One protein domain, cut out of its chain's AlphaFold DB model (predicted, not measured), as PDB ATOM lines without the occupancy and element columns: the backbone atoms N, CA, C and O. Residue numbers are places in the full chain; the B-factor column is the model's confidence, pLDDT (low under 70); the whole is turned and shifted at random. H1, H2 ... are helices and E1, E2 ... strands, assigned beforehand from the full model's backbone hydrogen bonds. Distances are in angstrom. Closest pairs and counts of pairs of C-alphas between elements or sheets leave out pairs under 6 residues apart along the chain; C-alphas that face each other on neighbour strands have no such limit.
ATOM      1  N   ILE A 249     105.274 190.577 153.534       74.94
ATOM      2  CA  ILE A 249     106.569 190.344 152.915       74.94
ATOM      3  C   ILE A 249     106.991 188.946 153.351       74.94
ATOM      4  O   ILE A 249     107.430 188.736 154.481       74.94
ATOM      5  N   GLY A 250     106.799 187.988 152.453       84.06
ATOM      6  CA  GLY A 250     107.206 186.605 152.635       84.06
ATOM      7  C   GLY A 250     108.485 186.326 151.860       84.06
ATOM      8  O   GLY A 250     108.742 186.936 150.821       84.06
ATOM      9  N   SER A 251     109.277 185.376 152.349       88.44
ATOM     10  CA  SER A 251     110.413 184.838 151.603       88.44
ATOM     11  C   SER A 251     110.213 183.355 151.355       88.44
ATOM     12  O   SER A 251     109.792 182.638 152.253       88.44
ATOM     13  N   THR A 252     110.529 182.900 150.148       91.31
ATOM     14  CA  THR A 252     110.538 181.476 149.807       91.31
ATOM     15  C   THR A 252     111.830 181.122 149.087       91.31
ATOM     16  O   THR A 252     112.422 181.958 148.399       91.31
ATOM     17  N   ALA A 253     112.303 179.891 149.270       93.75
ATOM     18  CA  ALA A 253     113.583 179.440 148.746       93.75
ATOM     19  C   ALA A 253     113.436 178.168 147.907       93.75
ATOM     20  O   ALA A 253     112.756 177.211 148.282       93.75
ATOM     21  N   PHE A 254     114.152 178.127 146.788       95.62
ATOM     22  CA  PHE A 254     114.232 176.949 145.931       95.62
ATOM     23  C   PHE A 254     115.629 176.791 145.335       95.62
ATOM     24  O   PHE A 254     116.414 177.735 145.261       95.62
ATOM     25  N   VAL A 255     115.952 175.578 144.896       95.25
ATOM     26  CA  VAL A 255     117.179 175.296 144.149       95.25
ATOM     27  C   VAL A 255     116.861 175.281 142.662       95.25
ATOM     28  O   VAL A 255     116.106 174.432 142.185       95.25
ATOM     29  N   LEU A 256     117.470 176.208 141.926       95.75
ATOM     30  CA  LEU A 256     117.445 176.253 140.470       95.75
ATOM     31  C   LEU A 256     118.615 175.431 139.925       95.75
ATOM     32  O   LEU A 256     119.777 175.753 140.170       95.75
ATOM     33  N   SER A 257     118.309 174.385 139.163       93.69
ATOM     34  CA  SER A 257     119.276 173.621 138.373       93.69
ATOM     35  C   SER A 257     119.156 174.007 136.905       93.69
ATOM     36  O   SER A 257     118.092 173.859 136.303       93.69
ATOM     37  N   ALA A 258     120.248 174.472 136.311       93.25
ATOM     38  CA  ALA A 258     120.281 174.927 134.929       93.25
ATOM     39  C   ALA A 258     121.454 174.316 134.159       93.25
ATOM     40  O   ALA A 258     122.451 173.903 134.746       93.25
ATOM     41  N   SER A 259     121.330 174.292 132.836       92.56
ATOM     42  CA  SER A 259     122.430 173.998 131.922       92.56
ATOM     43  C   SER A 259     122.872 175.312 131.290       92.56
ATOM     44  O   SER A 259     122.030 176.058 130.793       92.56
ATOM     45  N   ILE A 260     124.169 175.600 131.312       93.00
ATOM     46  CA  ILE A 260     124.756 176.803 130.705       93.00
ATOM     47  C   ILE A 260     125.877 176.410 129.738       93.00
ATOM     48  O   ILE A 260     126.440 175.322 129.899       93.00
ATOM     49  N   PRO A 261     126.229 177.250 128.751       93.38
ATOM     50  CA  PRO A 261     127.370 176.985 127.885       93.38
ATOM     51  C   PRO A 261     128.661 176.766 128.684       93.38
ATOM     52  O   PRO A 261     128.904 177.404 129.713       93.38
ATOM     53  N   SER A 262     129.483 175.827 128.220       91.75
ATOM     54  CA  SER A 262     130.790 175.542 128.826       91.75
ATOM     55  C   SER A 262     131.812 176.620 128.485       91.75
ATOM     56  O   SER A 262     132.624 176.982 129.336       91.75
ATOM     57  N   ASP A 263     131.747 177.131 127.256       89.25
ATOM     58  CA  ASP A 263     132.600 178.218 126.802       89.25
ATOM     59  C   ASP A 263     132.089 179.558 127.352       89.25
ATOM     60  O   ASP A 263     130.873 179.771 127.424       89.25
ATOM     61  N   PRO A 264     132.994 180.466 127.756       86.44
ATOM     62  CA  PRO A 264     132.604 181.779 128.238       86.44
ATOM     63  C   PRO A 264     131.912 182.574 127.131       86.44
ATOM     64  O   PRO A 264     132.314 182.529 125.966       86.44
ATOM     65  N   ASP A 265     130.887 183.334 127.511       82.75
ATOM     66  CA  ASP A 265     130.209 184.234 126.588       82.75
ATOM     67  C   ASP A 265     131.207 185.289 126.063       82.75
ATOM     68  O   ASP A 265     131.879 185.953 126.861       82.75
ATOM     69  N   PRO A 266     131.337 185.460 124.735       82.81
ATOM     70  CA  PRO A 266     132.309 186.382 124.148       82.81
ATOM     71  C   PRO A 266     132.052 187.855 124.506       82.81
ATOM     72  O   PRO A 266     132.940 188.684 124.312       82.81
ATOM     73  N   GLY A 267     130.857 188.195 124.998       81.06
ATOM     74  CA  GLY A 267     130.493 189.528 125.473       81.06
ATOM     75  C   GLY A 267     130.843 189.807 126.938       81.06
ATOM     76  O   GLY A 267     130.593 190.921 127.404       81.06
ATOM     77  N   LEU A 268     131.395 188.837 127.676       84.81
ATOM     78  CA  LEU A 268     131.768 189.032 129.077       84.81
ATOM     79  C   LEU A 268     132.995 189.934 129.238       84.81
ATOM     80  O   LEU A 268     133.938 189.905 128.447       84.81
ATOM     81  N   ALA A 269     132.990 190.724 130.315       83.31
ATOM     82  CA  ALA A 269     134.190 191.420 130.767       83.31
ATOM     83  C   ALA A 269     135.297 190.404 131.098       83.31
ATOM     84  O   ALA A 269     135.012 189.270 131.481       83.31
ATOM     85  N   ALA A 270     136.561 190.810 130.957       82.62
ATOM     86  CA  ALA A 270     137.716 189.907 131.049       82.62
ATOM     87  C   ALA A 270     137.845 189.166 132.398       82.62
ATOM     88  O   ALA A 270     138.527 188.148 132.474       82.62
ATOM     89  N   ASP A 271     137.219 189.683 133.450       88.38
ATOM     90  CA  ASP A 271     137.195 189.154 134.812       88.38
ATOM     91  C   ASP A 271     135.850 188.520 135.208       88.38
ATOM     92  O   ASP A 271     135.747 187.950 136.296       88.38
ATOM     93  N   ALA A 272     134.835 188.588 134.342       90.25
ATOM     94  CA  ALA A 272     133.514 188.050 134.627       90.25
ATOM     95  C   ALA A 272     133.431 186.548 134.316       90.25
ATOM     96  O   ALA A 272     133.890 186.086 133.270       90.25
ATOM     97  N   THR A 273     132.806 185.776 135.206       94.25
ATOM     98  CA  THR A 273     132.587 184.336 134.994       94.25
ATOM     99  C   THR A 273     131.174 184.034 134.498       94.25
ATOM    100  O   THR A 273     130.243 184.829 134.650       94.25
ATOM    101  N   MET A 274     130.984 182.838 133.938       94.19
ATOM    102  CA  MET A 274     129.656 182.366 133.534       94.19
ATOM    103  C   MET A 274     128.698 182.213 134.726       94.19
ATOM    104  O   MET A 274     127.504 182.445 134.575       94.19
ATOM    105  N   GLU A 275     129.201 181.875 135.918       95.00
ATOM    106  CA  GLU A 275     128.435 181.843 137.172       95.00
ATOM    107  C   GLU A 275     127.895 183.228 137.538       95.00
ATOM    108  O   GLU A 275     126.738 183.355 137.935       95.00
ATOM    109  N   GLN A 276     128.721 184.266 137.379       95.25
ATOM    110  CA  GLN A 276     128.329 185.646 137.658       95.25
ATOM    111  C   GLN A 276     127.275 186.130 136.666       95.25
ATOM    112  O   GLN A 276     126.278 186.728 137.069       95.25
ATOM    113  N   LEU A 277     127.460 185.818 135.379       94.88
ATOM    114  CA  LEU A 277     126.480 186.117 134.339       94.88
ATOM    115  C   LEU A 277     125.150 185.406 134.603       94.88
ATOM    116  O   LEU A 277     124.103 186.051 134.593       94.88
ATOM    117  N   PHE A 278     125.192 184.103 134.887       96.31
ATOM    118  CA  PHE A 278     124.017 183.310 135.244       96.31
ATOM    119  C   PHE A 278     123.264 183.939 136.419       96.31
ATOM    120  O   PHE A 278     122.068 184.206 136.318       96.31
ATOM    121  N   ALA A 279     123.967 184.226 137.513       96.69
ATOM    122  CA  ALA A 279     123.350 184.772 138.710       96.69
ATOM    123  C   ALA A 279     122.751 186.165 138.470       96.69
ATOM    124  O   ALA A 279     121.655 186.446 138.950       96.69
ATOM    125  N   ALA A 280     123.423 187.017 137.689       95.25
ATOM    126  CA  ALA A 280     122.919 188.338 137.328       95.25
ATOM    127  C   ALA A 280     121.676 188.267 136.424       95.25
ATOM    128  O   ALA A 280     120.728 189.025 136.635       95.25
ATOM    129  N   LEU A 281     121.656 187.355 135.442       95.88
ATOM    130  CA  LEU A 281     120.498 187.127 134.574       95.88
ATOM    131  C   LEU A 281     119.293 186.645 135.382       95.88
ATOM    132  O   LEU A 281     118.213 187.217 135.245       95.88
ATOM    133  N   VAL A 282     119.492 185.643 136.246       97.06
ATOM    134  CA  VAL A 282     118.436 185.111 137.117       97.06
ATOM    135  C   VAL A 282     117.937 186.201 138.055       97.06
ATOM    136  O   VAL A 282     116.757 186.519 138.014       97.06
ATOM    137  N   ALA A 283     118.814 186.839 138.835       95.50
ATOM    138  CA  ALA A 283     118.406 187.872 139.783       95.50
ATOM    139  C   ALA A 283     117.580 188.964 139.084       95.50
ATOM    140  O   ALA A 283     116.474 189.274 139.517       95.50
ATOM    141  N   ARG A 284     118.062 189.480 137.945       94.62
ATOM    142  CA  ARG A 284     117.359 190.511 137.171       94.62
ATOM    143  C   ARG A 284     115.992 190.055 136.661       94.62
ATOM    144  O   ARG A 284     115.066 190.859 136.673       94.62
ATOM    145  N   ALA A 285     115.865 188.815 136.193       95.69
ATOM    146  CA  ALA A 285     114.590 188.287 135.709       95.69
ATOM    147  C   ALA A 285     113.548 188.145 136.823       95.69
ATOM    148  O   ALA A 285     112.360 188.237 136.552       95.69
ATOM    149  N   LEU A 286     113.994 187.961 138.064       95.31
ATOM    150  CA  LEU A 286     113.130 187.793 139.229       95.31
ATOM    151  C   LEU A 286     112.764 189.110 139.924       95.31
ATOM    152  O   LEU A 286     112.110 189.082 140.957       95.31
ATOM    153  N   HIS A 287     113.193 190.259 139.394       91.75
ATOM    154  CA  HIS A 287     112.866 191.567 139.969       91.75
ATOM    155  C   HIS A 287     111.372 191.915 139.861       91.75
ATOM    156  O   HIS A 287     110.822 192.621 140.703       91.75
ATOM    157  N   THR A 288     110.721 191.404 138.819       91.88
ATOM    158  CA  THR A 288     109.287 191.542 138.582       91.88
ATOM    159  C   THR A 288     108.776 190.187 138.134       91.88
ATOM    160  O   THR A 288     109.271 189.628 137.156       91.88
ATOM    161  N   LEU A 289     107.825 189.643 138.880       93.19
ATOM    162  CA  LEU A 289     107.189 188.365 138.594       93.19
ATOM    163  C   LEU A 289     105.771 188.611 138.089       93.19
ATOM    164  O   LEU A 289     105.196 189.666 138.335       93.19
ATOM    165  N   GLU A 290     105.212 187.645 137.368       93.19
ATOM    166  CA  GLU A 290     103.873 187.752 136.793       93.19
ATOM    167  C   GLU A 290     103.034 186.538 137.182       93.19
ATOM    168  O   GLU A 290     103.453 185.392 136.996       93.19
ATOM    169  N   ARG A 291     101.817 186.805 137.658       89.81
ATOM    170  CA  ARG A 291     100.775 185.806 137.881       89.81
ATOM    171  C   ARG A 291      99.485 186.235 137.213       89.81
ATOM    172  O   ARG A 291      98.973 187.312 137.498       89.81
ATOM    173  N   ASP A 292      98.947 185.375 136.353       87.88
ATOM    174  CA  ASP A 292      97.642 185.568 135.711       87.88
ATOM    175  C   ASP A 292      97.476 186.965 135.072       87.88
ATOM    176  O   ASP A 292      96.408 187.576 135.128       87.88
ATOM    177  N   GLY A 293      98.553 187.487 134.468       89.00
ATOM    178  CA  GLY A 293      98.592 188.811 133.840       89.00
ATOM    179  C   GLY A 293      98.822 189.987 134.795       89.00
ATOM    180  O   GLY A 293      98.755 191.136 134.360       89.00
ATOM    181  N   THR A 294      99.068 189.728 136.080       87.75
ATOM    182  CA  THR A 294      99.353 190.740 137.103       87.75
ATOM    183  C   THR A 294     100.818 190.669 137.515       87.75
ATOM    184  O   THR A 294     101.285 189.637 137.998       87.75
ATOM    185  N   GLU A 295     101.539 191.773 137.333       92.00
ATOM    186  CA  GLU A 295     102.929 191.906 137.767       92.00
ATOM    187  C   GLU A 295     103.021 192.230 139.265       92.00
ATOM    188  O   GLU A 295     102.212 192.992 139.798       92.00
ATOM    189  N   TYR A 296     104.036 191.683 139.933       90.44
ATOM    190  CA  TYR A 296     104.376 191.999 141.316       90.44
ATOM    191  C   TYR A 296     105.894 192.109 141.504       90.44
ATOM    192  O   TYR A 296     106.682 191.427 140.842       90.44
ATOM    193  N   GLU A 297     106.316 193.018 142.385       92.44
ATOM    194  CA  GLU A 297     107.732 193.268 142.658       92.44
ATOM    195  C   GLU A 297     108.315 192.210 143.588       92.44
ATOM    196  O   GLU A 297     107.724 191.874 144.613       92.44
ATOM    197  N   ALA A 298     109.522 191.751 143.272       93.25
ATOM    198  CA  ALA A 298     110.254 190.836 144.123       93.25
ATOM    199  C   ALA A 298     111.736 191.208 144.205       93.25
ATOM    200  O   ALA A 298     112.359 191.759 143.292       93.25
ATOM    201  N   ARG A 299     112.330 190.864 145.340       93.44
ATOM    202  CA  ARG A 299     113.772 190.769 145.497       93.44
ATOM    203  C   ARG A 299     114.176 189.316 145.325       93.44
ATOM    204  O   ARG A 299     113.555 188.427 145.900       93.44
ATOM    205  N   ALA A 300     115.267 189.092 144.607       94.88
ATOM    206  CA  ALA A 300     115.886 187.783 144.509       94.88
ATOM    207  C   ALA A 300     117.334 187.832 144.980       94.88
ATOM    208  O   ALA A 300     118.104 188.670 144.511       94.88
ATOM    209  N   ASP A 301     117.711 186.899 145.851       95.94
ATOM    210  CA  ASP A 301     119.096 186.585 146.190       95.94
ATOM    211  C   ASP A 301     119.470 185.253 145.541       95.94
ATOM    212  O   ASP A 301     118.794 184.240 145.724       95.94
ATOM    213  N   VAL A 302     120.557 185.254 144.773       97.19
ATOM    214  CA  VAL A 302     121.008 184.097 143.995       97.19
ATOM    215  C   VAL A 302     122.388 183.678 144.481       97.19
ATOM    216  O   VAL A 302     123.360 184.415 144.314       97.19
ATOM    217  N   PHE A 303     122.470 182.485 145.066       97.12
ATOM    218  CA  PHE A 303     123.678 181.892 145.638       97.12
ATOM    219  C   PHE A 303     124.138 180.710 144.778       97.12
ATOM    220  O   PHE A 303     123.631 179.590 144.911       97.12
ATOM    221  N   VAL A 304     125.098 180.950 143.884       97.06
ATOM    222  CA  VAL A 304     125.629 179.928 142.974       97.06
ATOM    223  C   VAL A 304     126.456 178.913 143.747       97.06
ATOM    224  O   VAL A 304     127.391 179.268 144.462       97.06
ATOM    225  N   GLN A 305     126.123 177.641 143.572       96.19
ATOM    226  CA  GLN A 305     126.756 176.522 144.253       96.19
ATOM    227  C   GLN A 305     127.989 176.024 143.487       96.19
ATOM    228  O   GLN A 305     128.023 176.095 142.254       96.19
ATOM    229  N   PRO A 306     128.999 175.475 144.184       91.56
ATOM    230  CA  PRO A 306     130.111 174.811 143.530       91.56
ATOM    231  C   PRO A 306     129.634 173.550 142.786       91.56
ATOM    232  O   PRO A 306     128.613 172.952 143.146       91.56
ATOM    233  N   PRO A 307     130.375 173.099 141.759       85.62
ATOM    234  CA  PRO A 307     130.051 171.865 141.053       85.62
ATOM    235  C   PRO A 307     129.937 170.666 142.008       85.62
ATOM    236  O   PRO A 307     130.803 170.450 142.852       85.62
ATOM    237  N   GLY A 308     128.882 169.860 141.848       75.75
ATOM    238  CA  GLY A 308     128.712 168.587 142.563       75.75
ATOM    239  C   GLY A 308     127.959 168.641 143.898       75.75
ATOM    240  O   GLY A 308     127.784 167.590 144.510       75.75
ATOM    241  N   VAL A 309     127.471 169.807 144.348       71.25
ATOM    242  CA  VAL A 309     126.712 169.925 145.617       71.25
ATOM    243  C   VAL A 309     125.367 169.199 145.568       71.25
ATOM    244  O   VAL A 309     124.991 168.524 146.531       71.25
ATOM    245  N   THR A 310     124.647 169.274 144.446       65.75
ATOM    246  CA  THR A 310     123.539 168.355 144.169       65.75
ATOM    247  C   THR A 310     123.666 167.844 142.733       65.75
ATOM    248  O   THR A 310     123.756 168.610 141.780       65.75
ATOM    249  N   ALA A 311     123.778 166.530 142.547       58.94
ATOM    250  CA  ALA A 311     123.904 165.966 141.208       58.94
ATOM    251  C   ALA A 311     122.515 165.898 140.561       58.94
ATOM    252  O   ALA A 311     121.645 165.171 141.044       58.94
ATOM    253  N   ARG A 312     122.298 166.624 139.456       67.31
ATOM    254  CA  ARG A 312     121.184 166.309 138.554       67.31
ATOM    255  C   ARG A 312     121.436 164.901 137.989       67.31
ATOM    256  O   ARG A 312     122.570 164.619 137.603       67.31
ATOM    257  N   PRO A 313     120.433 164.009 137.929       59.06
ATOM    258  CA  PRO A 313     120.591 162.745 137.226       59.06
ATOM    259  C   PRO A 313     120.790 163.038 135.732       59.06
ATOM    260  O   PRO A 313     119.857 163.481 135.065       59.06
ATOM    261  N   GLY A 314     122.003 162.826 135.222       68.31
ATOM    262  CA  GLY A 314     122.340 162.979 133.805       68.31
ATOM    263  C   GLY A 314     123.410 164.033 133.517       68.31
ATOM    264  O   GLY A 314     123.514 165.060 134.193       68.31
ATOM    265  N   ASP A 315     124.199 163.764 132.480       77.12
ATOM    266  CA  ASP A 315     125.203 164.692 131.969       77.12
ATOM    267  C   ASP A 315     124.538 165.833 131.186       77.12
ATOM    268  O   ASP A 315     123.488 165.656 130.561       77.12
ATOM    269  N   ALA A 316     125.148 167.017 131.222       85.25
ATOM    270  CA  ALA A 316     124.777 168.099 130.317       85.25
ATOM    271  C   ALA A 316     125.134 167.708 128.864       85.25
ATOM    272  O   ALA A 316     126.087 166.949 128.651       85.25
ATOM    273  N   PRO A 317     124.407 168.214 127.853       89.94
ATOM    274  CA  PRO A 317     124.721 167.912 126.462       89.94
ATOM    275  C   PRO A 317     126.106 168.470 126.081       89.94
ATOM    276  O   PRO A 317     126.581 169.420 126.711       89.94
ATOM    277  N   PRO A 318     126.777 167.930 125.044       91.25
ATOM    278  CA  PRO A 318     128.083 168.429 124.614       91.25
ATOM    279  C   PRO A 318     128.083 169.948 124.389       91.25
ATOM    280  O   PRO A 318     127.214 170.477 123.700       91.25
ATOM    281  N   GLY A 319     129.062 170.645 124.973       92.12
ATOM    282  CA  GLY A 319     129.153 172.110 124.940       92.12
ATOM    283  C   GLY A 319     128.425 172.823 126.087       92.12
ATOM    284  O   GLY A 319     128.569 174.033 126.233       92.12
ATOM    285  N   TRP A 320     127.719 172.093 126.952       93.88
ATOM    286  CA  TRP A 320     126.999 172.623 128.110       93.88
ATOM    287  C   TRP A 320     127.516 172.012 129.412       93.88
ATOM    288  O   TRP A 320     128.101 170.931 129.425       93.88
ATOM    289  N   ARG A 321     127.274 172.700 130.526       92.00
ATOM    290  CA  ARG A 321     127.544 172.203 131.875       92.00
ATOM    291  C   ARG A 321     126.404 172.550 132.820       92.00
ATOM    292  O   ARG A 321     125.749 173.579 132.665       92.00
ATOM    293  N   ASN A 322     126.201 171.696 133.816       92.31
ATOM    294  CA  ASN A 322     125.217 171.935 134.862       92.31
ATOM    295  C   ASN A 322     125.733 172.999 135.841       92.31
ATOM    296  O   ASN A 322     126.887 172.958 136.271       92.31
ATOM    297  N   ILE A 323     124.853 173.919 136.221       93.38
ATOM    298  CA  ILE A 323     125.043 174.900 137.287       93.38
ATOM    299  C   ILE A 323     123.845 174.842 138.230       93.38
ATOM    300  O   ILE A 323     122.732 174.490 137.827       93.38
ATOM    301  N   GLN A 324     124.072 175.188 139.491       94.75
ATOM    302  CA  GLN A 324     123.018 175.250 140.489       94.75
ATOM    303  C   GLN A 324     123.113 176.527 141.294       94.75
ATOM    304  O   GLN A 324     124.211 177.004 141.580       94.75
ATOM    305  N   ALA A 325     121.963 177.048 141.694       96.38
ATOM    306  CA  ALA A 325     121.890 178.117 142.668       96.38
ATOM    307  C   ALA A 325     120.742 177.890 143.642       96.38
ATOM    308  O   ALA A 325     119.664 177.442 143.254       96.38
ATOM    309  N   LEU A 326     120.984 178.243 144.900       96.75
ATOM    310  CA  LEU A 326     119.911 178.539 145.835       96.75
ATOM    311  C   LEU A 326     119.376 179.928 145.474       96.75
ATOM    312  O   LEU A 326     120.148 180.881 145.368       96.75
ATOM    313  N   VAL A 327     118.071 180.020 145.262       96.62
ATOM    314  CA  VAL A 327     117.365 181.257 144.947       96.62
ATOM    315  C   VAL A 327     116.395 181.535 146.084       96.62
ATOM    316  O   VAL A 327     115.500 180.731 146.339       96.62
ATOM    317  N   LEU A 328     116.590 182.658 146.769       95.31
ATOM    318  CA  LEU A 328     115.652 183.193 147.749       95.31
ATOM    319  C   LEU A 328     114.867 184.317 147.082       95.31
ATOM    320  O   LEU A 328     115.469 185.266 146.585       95.31
ATOM    321  N   VAL A 329     113.544 184.213 147.083       93.69
ATOM    322  CA  VAL A 329     112.643 185.243 146.569       93.69
ATOM    323  C   VAL A 329     111.897 185.849 147.741       93.69
ATOM    324  O   VAL A 329     111.155 185.152 148.429       93.69
ATOM    325  N   THR A 330     112.087 187.145 147.951       92.00
ATOM    326  CA  THR A 330     111.361 187.940 148.937       92.00
ATOM    327  C   THR A 330     110.407 188.857 148.193       92.00
ATOM    328  O   THR A 330     110.833 189.687 147.393       92.00
ATOM    329  N   THR A 331     109.115 188.712 148.447       90.38
ATOM    330  CA  THR A 331     108.080 189.477 147.757       90.38
ATOM    331  C   THR A 331     106.998 189.866 148.733       90.38
ATOM    332  O   THR A 331     106.695 189.139 149.682       90.38
ATOM    333  N   ARG A 332     106.377 191.004 148.458       86.12
ATOM    334  CA  ARG A 332     105.086 191.317 149.035       86.12
ATOM    335  C   ARG A 332     104.052 190.404 148.372       86.12
ATOM    336  O   ARG A 332     104.069 190.281 147.149       86.12
ATOM    337  N   ARG A 333     103.236 189.698 149.155       75.31
ATOM    338  CA  ARG A 333     102.224 188.768 148.631       75.31
ATOM    339  C   ARG A 333     100.888 189.506 148.467       75.31
ATOM    340  O   ARG A 333     100.323 189.917 149.477       75.31
ATOM    341  N   PRO A 334     100.406 189.731 147.230       57.16
ATOM    342  CA  PRO A 334      99.155 190.446 146.978       57.16
ATOM    343  C   PRO A 334      97.909 189.538 146.986       57.16
ATOM    344  O   PRO A 334      96.817 190.015 146.682       57.16
ATOM    345  N   TRP A 335      98.046 188.241 147.283       64.31
ATOM    346  CA  TRP A 335      96.948 187.265 147.331       64.31
ATOM    347  C   TRP A 335      96.794 186.668 148.747       64.31
ATOM    348  O   TRP A 335      97.607 186.934 149.627       64.31
ATOM    349  N   GLU A 336      95.673 185.981 148.997       57.47
ATOM    350  CA  GLU A 336      95.348 185.387 150.303       57.47
ATOM    351  C   GLU A 336      96.321 184.249 150.647       57.47
ATOM    352  O   GLU A 336      96.635 183.435 149.778       57.47
ATOM    353  N   ALA A 337      96.737 184.193 151.921       55.16
ATOM    354  CA  ALA A 337      97.657 183.208 152.492       55.16
ATOM    355  C   ALA A 337      97.078 181.781 152.488       55.16
ATOM    356  O   ALA A 337      96.737 181.231 153.534       55.16
ATOM    357  N   ASP A 338      96.959 181.187 151.307       58.62
ATOM    358  CA  ASP A 338      96.704 179.763 151.134       58.62
ATOM    359  C   ASP A 338      98.014 178.969 151.301       58.62
ATOM    360  O   ASP A 338      99.103 179.429 150.951       58.62
ATOM    361  N   ASP A 339      97.917 177.731 151.793       60.59
ATOM    362  CA  ASP A 339      99.068 176.852 152.079       60.59
ATOM    363  C   ASP A 339      99.974 176.560 150.848       60.59
ATOM    364  O   ASP A 339     101.073 176.026 150.998       60.59
ATOM    365  N   ASP A 340      99.551 176.937 149.632       73.88
ATOM    366  CA  ASP A 340     100.251 176.698 148.360       73.88
ATOM    367  C   ASP A 340     100.987 177.939 147.787       73.88
ATOM    368  O   ASP A 340     101.608 177.865 146.719       73.88
ATOM    369  N   GLU A 341     100.961 179.093 148.464       76.62
ATOM    370  CA  GLU A 341     101.544 180.346 147.949       76.62
ATOM    371  C   GLU A 341     103.047 180.273 147.636       76.62
ATOM    372  O   GLU A 341     103.524 180.857 146.656       76.62
ATOM    373  N   ASP A 342     103.811 179.552 148.453       86.44
ATOM    374  CA  ASP A 342     105.251 179.382 148.262       86.44
ATOM    375  C   ASP A 342     105.544 178.667 146.943       86.44
ATOM    376  O   ASP A 342     106.375 179.107 146.143       86.44
ATOM    377  N   GLN A 343     104.792 177.602 146.661       89.25
ATOM    378  CA  GLN A 343     104.925 176.833 145.428       89.25
ATOM    379  C   GLN A 343     104.571 177.678 144.202       89.25
ATOM    380  O   GLN A 343     105.188 177.565 143.137       89.25
ATOM    381  N   HIS A 344     103.590 178.550 144.368       90.62
ATOM    382  CA  HIS A 344     103.202 179.539 143.393       90.62
ATOM    383  C   HIS A 344     104.354 180.521 143.106       90.62
ATOM    384  O   HIS A 344     104.780 180.627 141.952       90.62
ATOM    385  N   VAL A 345     104.914 181.210 144.105       91.69
ATOM    386  CA  VAL A 345     106.049 182.140 143.896       91.69
ATOM    387  C   VAL A 345     107.245 181.428 143.252       91.69
ATOM    388  O   VAL A 345     107.833 181.948 142.303       91.69
ATOM    389  N   ILE A 346     107.561 180.203 143.687       94.00
ATOM    390  CA  ILE A 346     108.612 179.370 143.080       94.00
ATOM    391  C   ILE A 346     108.323 179.106 141.596       94.00
ATOM    392  O   ILE A 346     109.235 179.157 140.770       94.00
ATOM    393  N   THR A 347     107.069 178.832 141.238       94.38
ATOM    394  CA  THR A 347     106.667 178.545 139.855       94.38
ATOM    395  C   THR A 347     106.831 179.766 138.951       94.38
ATOM    396  O   THR A 347     107.381 179.636 137.855       94.38
ATOM    397  N   ASP A 348     106.398 180.947 139.394       95.25
ATOM    398  CA  ASP A 348     106.554 182.184 138.616       95.25
ATOM    399  C   ASP A 348     108.030 182.549 138.471       95.25
ATOM    400  O   ASP A 348     108.495 182.842 137.368       95.25
ATOM    401  N   ALA A 349     108.789 182.452 139.567       95.75
ATOM    402  CA  ALA A 349     110.221 182.694 139.560       95.75
ATOM    403  C   ALA A 349     110.943 181.739 138.599       95.75
ATOM    404  O   ALA A 349     111.752 182.155 137.769       95.75
ATOM    405  N   PHE A 350     110.613 180.449 138.642       96.56
ATOM    406  CA  PHE A 350     111.171 179.466 137.722       96.56
ATOM    407  C   PHE A 350     110.857 179.788 136.256       96.56
ATOM    408  O   PHE A 350     111.755 179.674 135.416       96.56
ATOM    409  N   ARG A 351     109.623 180.200 135.936       95.88
ATOM    410  CA  ARG A 351     109.233 180.599 134.573       95.88
ATOM    411  C   ARG A 351     110.032 181.813 134.106       95.88
ATOM    412  O   ARG A 351     110.683 181.732 133.071       95.88
ATOM    413  N   ALA A 352     110.074 182.878 134.907       96.50
ATOM    414  CA  ALA A 352     110.810 184.100 134.582       96.50
ATOM    415  C   ALA A 352     112.313 183.834 134.370       96.50
ATOM    416  O   ALA A 352     112.905 184.283 133.383       96.50
ATOM    417  N   ALA A 353     112.930 183.044 135.257       96.75
ATOM    418  CA  ALA A 353     114.323 182.636 135.118       96.75
ATOM    419  C   ALA A 353     114.542 181.764 133.870       96.75
ATOM    420  O   ALA A 353     115.465 182.009 133.098       96.75
ATOM    421  N   SER A 354     113.692 180.767 133.628       95.19
ATOM    422  CA  SER A 354     113.829 179.885 132.462       95.19
ATOM    423  C   SER A 354     113.674 180.648 131.150       95.19
ATOM    424  O   SER A 354     114.448 180.429 130.221       95.19
ATOM    425  N   ASP A 355     112.733 181.586 131.077       95.31
ATOM    426  CA  ASP A 355     112.495 182.396 129.885       95.31
ATOM    427  C   ASP A 355     113.689 183.294 129.550       95.31
ATOM    428  O   ASP A 355     114.078 183.393 128.379       95.31
ATOM    429  N   VAL A 356     114.312 183.931 130.554       96.00
ATOM    430  CA  VAL A 356     115.505 184.757 130.310       96.00
ATOM    431  C   VAL A 356     116.692 183.899 129.878       96.00
ATOM    432  O   VAL A 356     117.407 184.278 128.949       96.00
ATOM    433  N   LEU A 357     116.878 182.734 130.505       95.50
ATOM    434  CA  LEU A 357     117.980 181.824 130.203       95.50
ATOM    435  C   LEU A 357     117.836 181.224 128.802       95.50
ATOM    436  O   LEU A 357     118.791 181.264 128.035       95.50
ATOM    437  N   ASN A 358     116.639 180.775 128.420       93.81
ATOM    438  CA  ASN A 358     116.358 180.243 127.082       93.81
ATOM    439  C   ASN A 358     116.526 181.300 125.981       93.81
ATOM    440  O   ASN A 358     116.945 180.985 124.867       93.81
ATOM    441  N   ARG A 359     116.200 182.566 126.276       94.75
ATOM    442  CA  ARG A 359     116.406 183.678 125.339       94.75
ATOM    443  C   ARG A 359     117.885 184.006 125.167       94.75
ATOM    444  O   ARG A 359     118.303 184.338 124.060       94.75
ATOM    445  N   TYR A 360     118.648 183.962 126.256       94.31
ATOM    446  CA  TYR A 360     120.059 184.332 126.261       94.31
ATOM    447  C   TYR A 360     120.955 183.204 125.724       94.31
ATOM    448  O   TYR A 360     121.864 183.454 124.936       94.31
ATOM    449  N   TRP A 361     120.645 181.954 126.069       93.31
ATOM    450  CA  TRP A 361     121.327 180.747 125.603       93.31
ATOM    451  C   TRP A 361     120.344 179.813 124.882       93.31
ATOM    452  O   TRP A 361     119.902 178.807 125.443       93.31
ATOM    453  N   PRO A 362     119.979 180.123 123.627       92.69
ATOM    454  CA  PRO A 362     119.082 179.273 122.858       92.69
ATOM    455  C   PRO A 362     119.747 177.941 122.482       92.69
ATOM    456  O   PRO A 362     120.964 177.850 122.327       92.69
ATOM    457  N   GLY A 363     118.928 176.912 122.251       88.12
ATOM    458  CA  GLY A 363     119.383 175.623 121.710       88.12
ATOM    459  C   GLY A 363     119.653 174.530 122.746       88.12
ATOM    460  O   GLY A 363     120.197 173.488 122.384       88.12
ATOM    461  N   LEU A 364     119.260 174.734 124.005       89.00
ATOM    462  CA  LEU A 364     119.237 173.673 125.008       89.00
ATOM    463  C   LEU A 364     118.168 172.623 124.630       89.00
ATOM    464  O   LEU A 364     117.007 173.003 124.445       89.00
ATOM    465  N   PRO A 365     118.516 171.327 124.497       86.50
ATOM    466  CA  PRO A 365     117.530 170.279 124.239       86.50
ATOM    467  C   PRO A 365     116.481 170.196 125.353       86.50
ATOM    468  O   PRO A 365     116.777 170.473 126.519       86.50
ATOM    469  N   GLU A 366     115.261 169.798 124.995       83.94
ATOM    470  CA  GLU A 366     114.101 169.787 125.895       83.94
ATOM    471  C   GLU A 366     114.343 168.915 127.138       83.94
ATOM    472  O   GLU A 366     114.062 169.322 128.263       83.94
ATOM    473  N   GLU A 367     114.986 167.762 126.963       82.19
ATOM    474  CA  GLU A 367     115.345 166.826 128.030       82.19
ATOM    475  C   GLU A 367     116.359 167.388 129.046       82.19
ATOM    476  O   GLU A 367     116.486 166.873 130.160       82.19
ATOM    477  N   HIS A 368     117.062 168.467 128.688       82.69
ATOM    478  CA  HIS A 368     118.069 169.126 129.520       82.69
ATOM    479  C   HIS A 368     117.614 170.489 130.056       82.69
ATOM    480  O   HIS A 368     118.425 171.187 130.678       82.69
ATOM    481  N   GLN A 369     116.337 170.852 129.870       84.62
ATOM    482  CA  GLN A 369     115.754 172.109 130.347       84.62
ATOM    483  C   GLN A 369     115.954 172.327 131.846       84.62
ATOM    484  O   GLN A 369     116.205 171.393 132.613       84.62
ATOM    485  N   HIS A 370     115.881 173.587 132.259       88.50
ATOM    486  CA  HIS A 370     116.030 174.004 133.648       88.50
ATOM    487  C   HIS A 370     115.004 173.312 134.559       88.50
ATOM    488  O   HIS A 370     113.915 172.942 134.126       88.50
ATOM    489  N   ALA A 371     115.349 173.141 135.831       88.75
ATOM    490  CA  ALA A 371     114.459 172.575 136.835       88.75
ATOM    491  C   ALA A 371     114.558 173.372 138.136       88.75
ATOM    492  O   ALA A 371     115.647 173.793 138.526       88.75
ATOM    493  N   ALA A 372     113.431 173.539 138.820       91.44
ATOM    494  CA  ALA A 372     113.365 174.105 140.161       91.44
ATOM    495  C   ALA A 372     112.879 173.046 141.152       91.44
ATOM    496  O   ALA A 372     111.996 172.245 140.842       91.44
ATOM    497  N   LEU A 373     113.465 173.054 142.346       90.75
ATOM    498  CA  LEU A 373     113.103 172.171 143.446       90.75
ATOM    499  C   LEU A 373     112.922 173.003 144.714       90.75
ATOM    500  O   LEU A 373     113.857 173.705 145.103       90.75
ATOM    501  N   SER A 374     111.754 172.930 145.359       90.62
ATOM    502  CA  SER A 374     111.552 173.600 146.649       90.62
ATOM    503  C   SER A 374     112.529 173.059 147.692       90.62
ATOM    504  O   SER A 374     112.949 171.894 147.638       90.62
ATOM    505  N   LEU A 375     112.921 173.913 148.637       87.25
ATOM    506  CA  LEU A 375     113.895 173.528 149.652       87.25
ATOM    507  C   LEU A 375     113.376 172.378 150.529       87.25
ATOM    508  O   LEU A 375     114.129 171.453 150.828       87.25
ATOM    509  N   ASP A 376     112.081 172.365 150.840       83.31
ATOM    510  CA  ASP A 376     111.443 171.283 151.596       83.31
ATOM    511  C   ASP A 376     111.485 169.952 150.845       83.31
ATOM    512  O   ASP A 376     111.801 168.911 151.428       83.31
ATOM    513  N   MET A 377     111.249 169.963 149.528       86.06
ATOM    514  CA  MET A 377     111.334 168.745 148.723       86.06
ATOM    515  C   MET A 377     112.780 168.240 148.629       86.06
ATOM    516  O   MET A 377     113.016 167.033 148.704       86.06
ATOM    517  N   LEU A 378     113.768 169.139 148.540       86.25
ATOM    518  CA  LEU A 378     115.182 168.760 148.606       86.25
ATOM    519  C   LEU A 378     115.558 168.169 149.974       86.25
ATOM    520  O   LEU A 378     116.296 167.181 150.028       86.25
ATOM    521  N   ALA A 379     115.046 168.735 151.069       82.69
ATOM    522  CA  ALA A 379     115.260 168.213 152.415       82.69
ATOM    523  C   ALA A 379     114.660 166.806 152.544       82.69
ATOM    524  O   ALA A 379     115.357 165.874 152.957       82.69
ATOM    525  N   ALA A 380     113.422 166.623 152.079       84.06
ATOM    526  CA  ALA A 380     112.735 165.337 152.083       84.06
ATOM    527  C   ALA A 380     113.493 164.272 151.272       84.06
ATOM    528  O   ALA A 380     113.678 163.150 151.748       84.06
ATOM    529  N   LEU A 381     114.023 164.620 150.090       83.81
ATOM    530  CA  LEU A 381     114.862 163.721 149.282       83.81
ATOM    531  C   LEU A 381     116.171 163.324 149.984       83.81
ATOM    532  O   LEU A 381     116.725 162.262 149.704       83.81
ATOM    533  N   ARG A 382     116.654 164.147 150.920       83.38
ATOM    534  CA  ARG A 382     117.805 163.853 151.789       83.38
ATOM    535  C   ARG A 382     117.412 163.147 153.095       83.38
ATOM    536  O   ARG A 382     118.272 162.944 153.949       83.38
ATOM    537  N   GLY A 383     116.140 162.775 153.266       85.38
ATOM    538  CA  GLY A 383     115.618 162.144 154.481       85.38
ATOM    539  C   GLY A 383     115.494 163.094 155.680       85.38
ATOM    540  O   GLY A 383     115.419 162.630 156.817       85.38
ATOM    541  N   LYS A 384     115.501 164.412 155.444       80.88
ATOM    542  CA  LYS A 384     115.351 165.471 156.450       80.88
ATOM    543  C   LYS A 384     113.909 166.008 156.398       80.88
ATOM    544  O   LYS A 384     113.504 166.537 155.372       80.88
ATOM    545  N   PHE A 385     113.145 165.882 157.488       78.62
ATOM    546  CA  PHE A 385     111.708 166.237 157.532       78.62
ATOM    547  C   PHE A 385     111.347 167.306 158.578       78.62
ATOM    548  O   PHE A 385     110.169 167.537 158.832       78.62
ATOM    549  N   THR A 386     112.331 167.926 159.235       78.81
ATOM    550  CA  THR A 386     112.088 168.937 160.276       78.81
ATOM    551  C   THR A 386     112.434 170.337 159.775       78.81
ATOM    552  O   THR A 386     113.370 170.504 158.993       78.81
ATOM    553  N   ASN A 387     111.734 171.356 160.282       75.50
ATOM    554  CA  ASN A 387     112.009 172.764 159.958       75.50
ATOM    555  C   ASN A 387     113.453 173.167 160.302       75.50
ATOM    556  O   ASN A 387     114.078 173.941 159.581       75.50
ATOM    557  N   GLU A 388     114.007 172.615 161.385       79.56
ATOM    558  CA  GLU A 388     115.414 172.800 161.755       79.56
ATOM    559  C   GLU A 388     116.352 172.252 160.673       79.56
ATOM    560  O   GLU A 388     117.267 172.941 160.241       79.56
ATOM    561  N   ALA A 389     116.064 171.064 160.140       76.81
ATOM    562  CA  ALA A 389     116.893 170.451 159.113       76.81
ATOM    563  C   ALA A 389     116.825 171.191 157.761       76.81
ATOM    564  O   ALA A 389     117.814 171.198 157.021       76.81
ATOM    565  N   VAL A 390     115.687 171.822 157.444       80.12
ATOM    566  CA  VAL A 390     115.540 172.732 156.293       80.12
ATOM    567  C   VAL A 390     116.372 174.000 156.506       80.12
ATOM    568  O   VAL A 390     117.127 174.392 155.615       80.12
ATOM    569  N   ARG A 391     116.307 174.601 157.701       83.88
ATOM    570  CA  ARG A 391     117.100 175.785 158.070       83.88
ATOM    571  C   ARG A 391     118.606 175.509 158.036       83.88
ATOM    572  O   ARG A 391     119.358 176.323 157.503       83.88
ATOM    573  N   ASP A 392     119.045 174.362 158.541       85.19
ATOM    574  CA  ASP A 392     120.450 173.950 158.477       85.19
ATOM    575  C   ASP A 392     120.908 173.793 157.027       85.19
ATOM    576  O   ASP A 392     121.963 174.294 156.647       85.19
ATOM    577  N   MET A 393     120.089 173.154 156.186       87.88
ATOM    578  CA  MET A 393     120.396 172.995 154.766       87.88
ATOM    579  C   MET A 393     120.463 174.339 154.033       87.88
ATOM    580  O   MET A 393     121.333 174.531 153.185       87.88
ATOM    581  N   TYR A 394     119.576 175.277 154.364       90.31
ATOM    582  CA  TYR A 394     119.644 176.647 153.865       90.31
ATOM    583  C   TYR A 394     120.983 177.309 154.235       90.31
ATOM    584  O   TYR A 394     121.678 177.835 153.364       90.31
ATOM    585  N   GLY A 395     121.387 177.210 155.507       89.44
ATOM    586  CA  GLY A 395     122.671 177.719 155.992       89.44
ATOM    587  C   GLY A 395     123.881 177.075 155.305       89.44
ATOM    588  O   GLY A 395     124.805 177.783 154.906       89.44
ATOM    589  N   GLU A 396     123.858 175.754 155.103       90.81
ATOM    590  CA  GLU A 396     124.894 175.002 154.377       90.81
ATOM    591  C   GLU A 396     125.051 175.496 152.929       90.81
ATOM    592  O   GLU A 396     126.171 175.737 152.477       90.81
ATOM    593  N   LEU A 397     123.940 175.673 152.203       91.31
ATOM    594  CA  LEU A 397     123.946 176.122 150.805       91.31
ATOM    595  C   LEU A 397     124.434 177.568 150.661       91.31
ATOM    596  O   LEU A 397     125.165 177.877 149.719       91.31
ATOM    597  N   ILE A 398     124.076 178.455 151.593       92.75
ATOM    598  CA  ILE A 398     124.621 179.819 151.616       92.75
ATOM    599  C   ILE A 398     126.126 179.783 151.879       92.75
ATOM    600  O   ILE A 398     126.887 180.424 151.156       92.75
ATOM    601  N   ALA A 399     126.568 179.025 152.884       91.62
ATOM    602  CA  ALA A 399     127.979 178.955 153.259       91.62
ATOM    603  C   ALA A 399     128.860 178.339 152.158       91.62
ATOM    604  O   ALA A 399     130.031 178.697 152.038       91.62
ATOM    605  N   ALA A 400     128.309 177.423 151.357       91.81
ATOM    606  CA  ALA A 400     129.016 176.776 150.257       91.81
ATOM    607  C   ALA A 400     129.085 177.623 148.975       91.81
ATOM    608  O   ALA A 400     129.851 177.273 148.076       91.81
ATOM    609  N   ALA A 401     128.296 178.695 148.859       94.31
ATOM    610  CA  ALA A 401     128.151 179.443 147.617       94.31
ATOM    611  C   ALA A 401     129.483 180.047 147.135       94.31
ATOM    612  O   ALA A 401     130.202 180.708 147.882       94.31
ATOM    613  N   VAL A 402     129.795 179.856 145.850       95.25
ATOM    614  CA  VAL A 402     130.997 180.417 145.206       95.25
ATOM    615  C   VAL A 402     130.773 181.835 144.685       95.25
ATOM    616  O   VAL A 402     131.731 182.566 144.439       95.25
ATOM    617  N   PHE A 403     129.511 182.227 144.507       95.31
ATOM    618  CA  PHE A 403     129.116 183.568 144.099       95.31
ATOM    619  C   PHE A 403     127.720 183.904 144.634       95.31
ATOM    620  O   PHE A 403     126.840 183.043 144.657       95.31
ATOM    621  N   HIS A 404     127.511 185.160 145.027       95.88
ATOM    622  CA  HIS A 404     126.220 185.692 145.465       95.88
ATOM    623  C   HIS A 404     125.959 187.039 144.795       95.88
ATOM    624  O   HIS A 404     126.843 187.890 144.719       95.88
ATOM    625  N   THR A 405     124.729 187.228 144.331       94.88
ATOM    626  CA  THR A 405     124.212 188.523 143.885       94.88
ATOM    627  C   THR A 405     122.757 188.664 144.308       94.88
ATOM    628  O   THR A 405     122.091 187.670 144.599       94.88
ATOM    629  N   HIS A 406     122.252 189.894 144.318       92.12
ATOM    630  CA  HIS A 406     120.848 190.173 144.591       92.12
ATOM    631  C   HIS A 406     120.321 191.318 143.727       92.12
ATOM    632  O   HIS A 406     121.102 192.080 143.149       92.12
ATOM    633  N   THR A 407     118.998 191.449 143.647       88.31
ATOM    634  CA  THR A 407     118.349 192.652 143.115       88.31
ATOM    635  C   THR A 407     118.056 193.662 144.212       88.31
ATOM    636  O   THR A 407     117.695 193.312 145.333       88.31
ATOM    637  N   LEU A 408     118.185 194.944 143.873       73.88
ATOM    638  CA  LEU A 408     117.616 196.028 144.662       73.88
ATOM    639  C   LEU A 408     116.223 196.304 144.087       73.88
ATOM    640  O   LEU A 408     116.112 196.810 142.971       73.88
ATOM    641  N   GLY A 409     115.187 195.882 144.819       67.12
ATOM    642  CA  GLY A 409     113.781 196.202 144.543       67.12
ATOM    643  C   GLY A 409     113.546 197.715 144.433       67.12
ATOM    644  O   GLY A 409     114.279 198.487 145.056       67.12
ATOM    645  N   SER A 410     112.537 198.151 143.668       74.81
ATOM    646  CA  SER A 410     112.000 199.517 143.792       74.81
ATOM    647  C   SER A 410     111.291 199.704 145.129       74.81
ATOM    648  O   SER A 410     111.354 200.796 145.696       74.81
ATOM    649  N   ASP A 411     110.684 198.639 145.655       79.50
ATOM    650  CA  ASP A 411     110.175 198.585 147.016       79.50
ATOM    651  C   ASP A 411     111.316 198.572 148.060       79.50
ATOM    652  O   ASP A 411     112.044 197.577 148.190       79.50
ATOM    653  N   PRO A 412     111.483 199.657 148.846       78.19
ATOM    654  CA  PRO A 412     112.511 199.731 149.879       78.19
ATOM    655  C   PRO A 412     112.262 198.759 151.039       78.19
ATOM    656  O   PRO A 412     113.197 198.461 151.783       78.19
ATOM    657  N   GLU A 413     111.039 198.254 151.216       78.56
ATOM    658  CA  GLU A 413     110.712 197.307 152.282       78.56
ATOM    659  C   GLU A 413     111.226 195.893 151.988       78.56
ATOM    660  O   GLU A 413     111.448 195.130 152.928       78.56
ATOM    661  N   LEU A 414     111.516 195.568 150.722       80.38
ATOM    662  CA  LEU A 414     112.149 194.304 150.321       80.38
ATOM    663  C   LEU A 414     113.676 194.303 150.540       80.38
ATOM    664  O   LEU A 414     114.349 193.297 150.287       80.38
ATOM    665  N   ALA A 415     114.258 195.414 151.001       78.38
ATOM    666  CA  ALA A 415     115.695 195.539 151.203       78.38
ATOM    667  C   ALA A 415     116.251 194.548 152.258       78.38
ATOM    668  O   ALA A 415     115.543 194.077 153.149       78.38
TER     669      ALA A 415
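Overview. This is residues 249 to 415 of the 422 residues of an uncharacterized protein of Streptomyces ipomoeae (UniProt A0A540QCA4). A twisted antiparallel sheet of six strands curls round two helices, H1 and the long H2, which meet at a steep angle in its hollow. H4 packs on the opposite face from H1, and the short H3 meets it at nearly a right angle. The printed part has 167 residues with four named helices and six named strands, in the order E1 H1 E2 E3 E4 H2 E5 H3 H4 E6. The class is mixed, helices and strands; the sheet is branched, with E3 having three neighbours. The whole is compact, with a radius of gyration of the C-alphas of 15.7 A and spans of 44 by 38 by 30 A.

Along the chain. Find C-alpha 249 at (106.569, 190.344, 152.915); from there E1, residues 249 to 261, runs 35.2 A and bends by 54 degrees at residue 257. E4, residues 320 to 332, is 35.6 A long, and E3, residues 294 to 304, is 29.0 A long and bends by 59 degrees at residue 297. The short strands are E2, residues 288 to 291, E5, residues 371 to 374, and E6, residues 403 to 406, which ends at C-alpha (120.848, 190.173, 144.591). H2, residues 341 to 360, runs 28.8 A from C-alpha (101.544, 180.346, 147.949). H1 is residues 274 to 285, H3 residues 375 to 381 and H4 residues 387 to 400, 20.0 A long.

Arrangement. Begin at E1, which has E4 on one side, with N 254 and O 327 at 3.0 A, and E5 on the other side, with N 255 and O 373 at 2.8 A. E2, E3 and E4 form a meander, each strand the antiparallel neighbour of the one before; look for N 289 and O 296 at 2.9 A, then N 301 and O 328 at 2.9 A. E6 is on the same side of E3 as E2, with N 302 and O 405 at 2.9 A. The sheet curls round H1 and H2. These touch through residues 281 to 285 and 352 to 357 alone, opposite ways at a steep tilt of 57 degrees, the closest C-alphas being those of Val 282 and Ala 353, 5.2 A apart. H4 is on the sheet at a height of 11.2 A, on the opposite face from H1. H3 is on the sheet too and touches H4, about perpendicular at 77 degrees, with the C-alphas of Ala 379 and Val 390 closest, 6.0 A apart. In H1, H2, H3 and H4 every O i to N i+4 pair is within hydrogen-bond range.

Size, cuts and confidence. The two C-alphas farthest apart, those of Ala 270 and Asp 338, are 46.8 A apart. The printed part has no cut. The links E1 to H1 and E3 to E4 are long, and residues 335 to 340 stand free. The mean pLDDT of the printed part is 87.4; look for values under 70 at residues 310 to 314, 334 to 339 and 409.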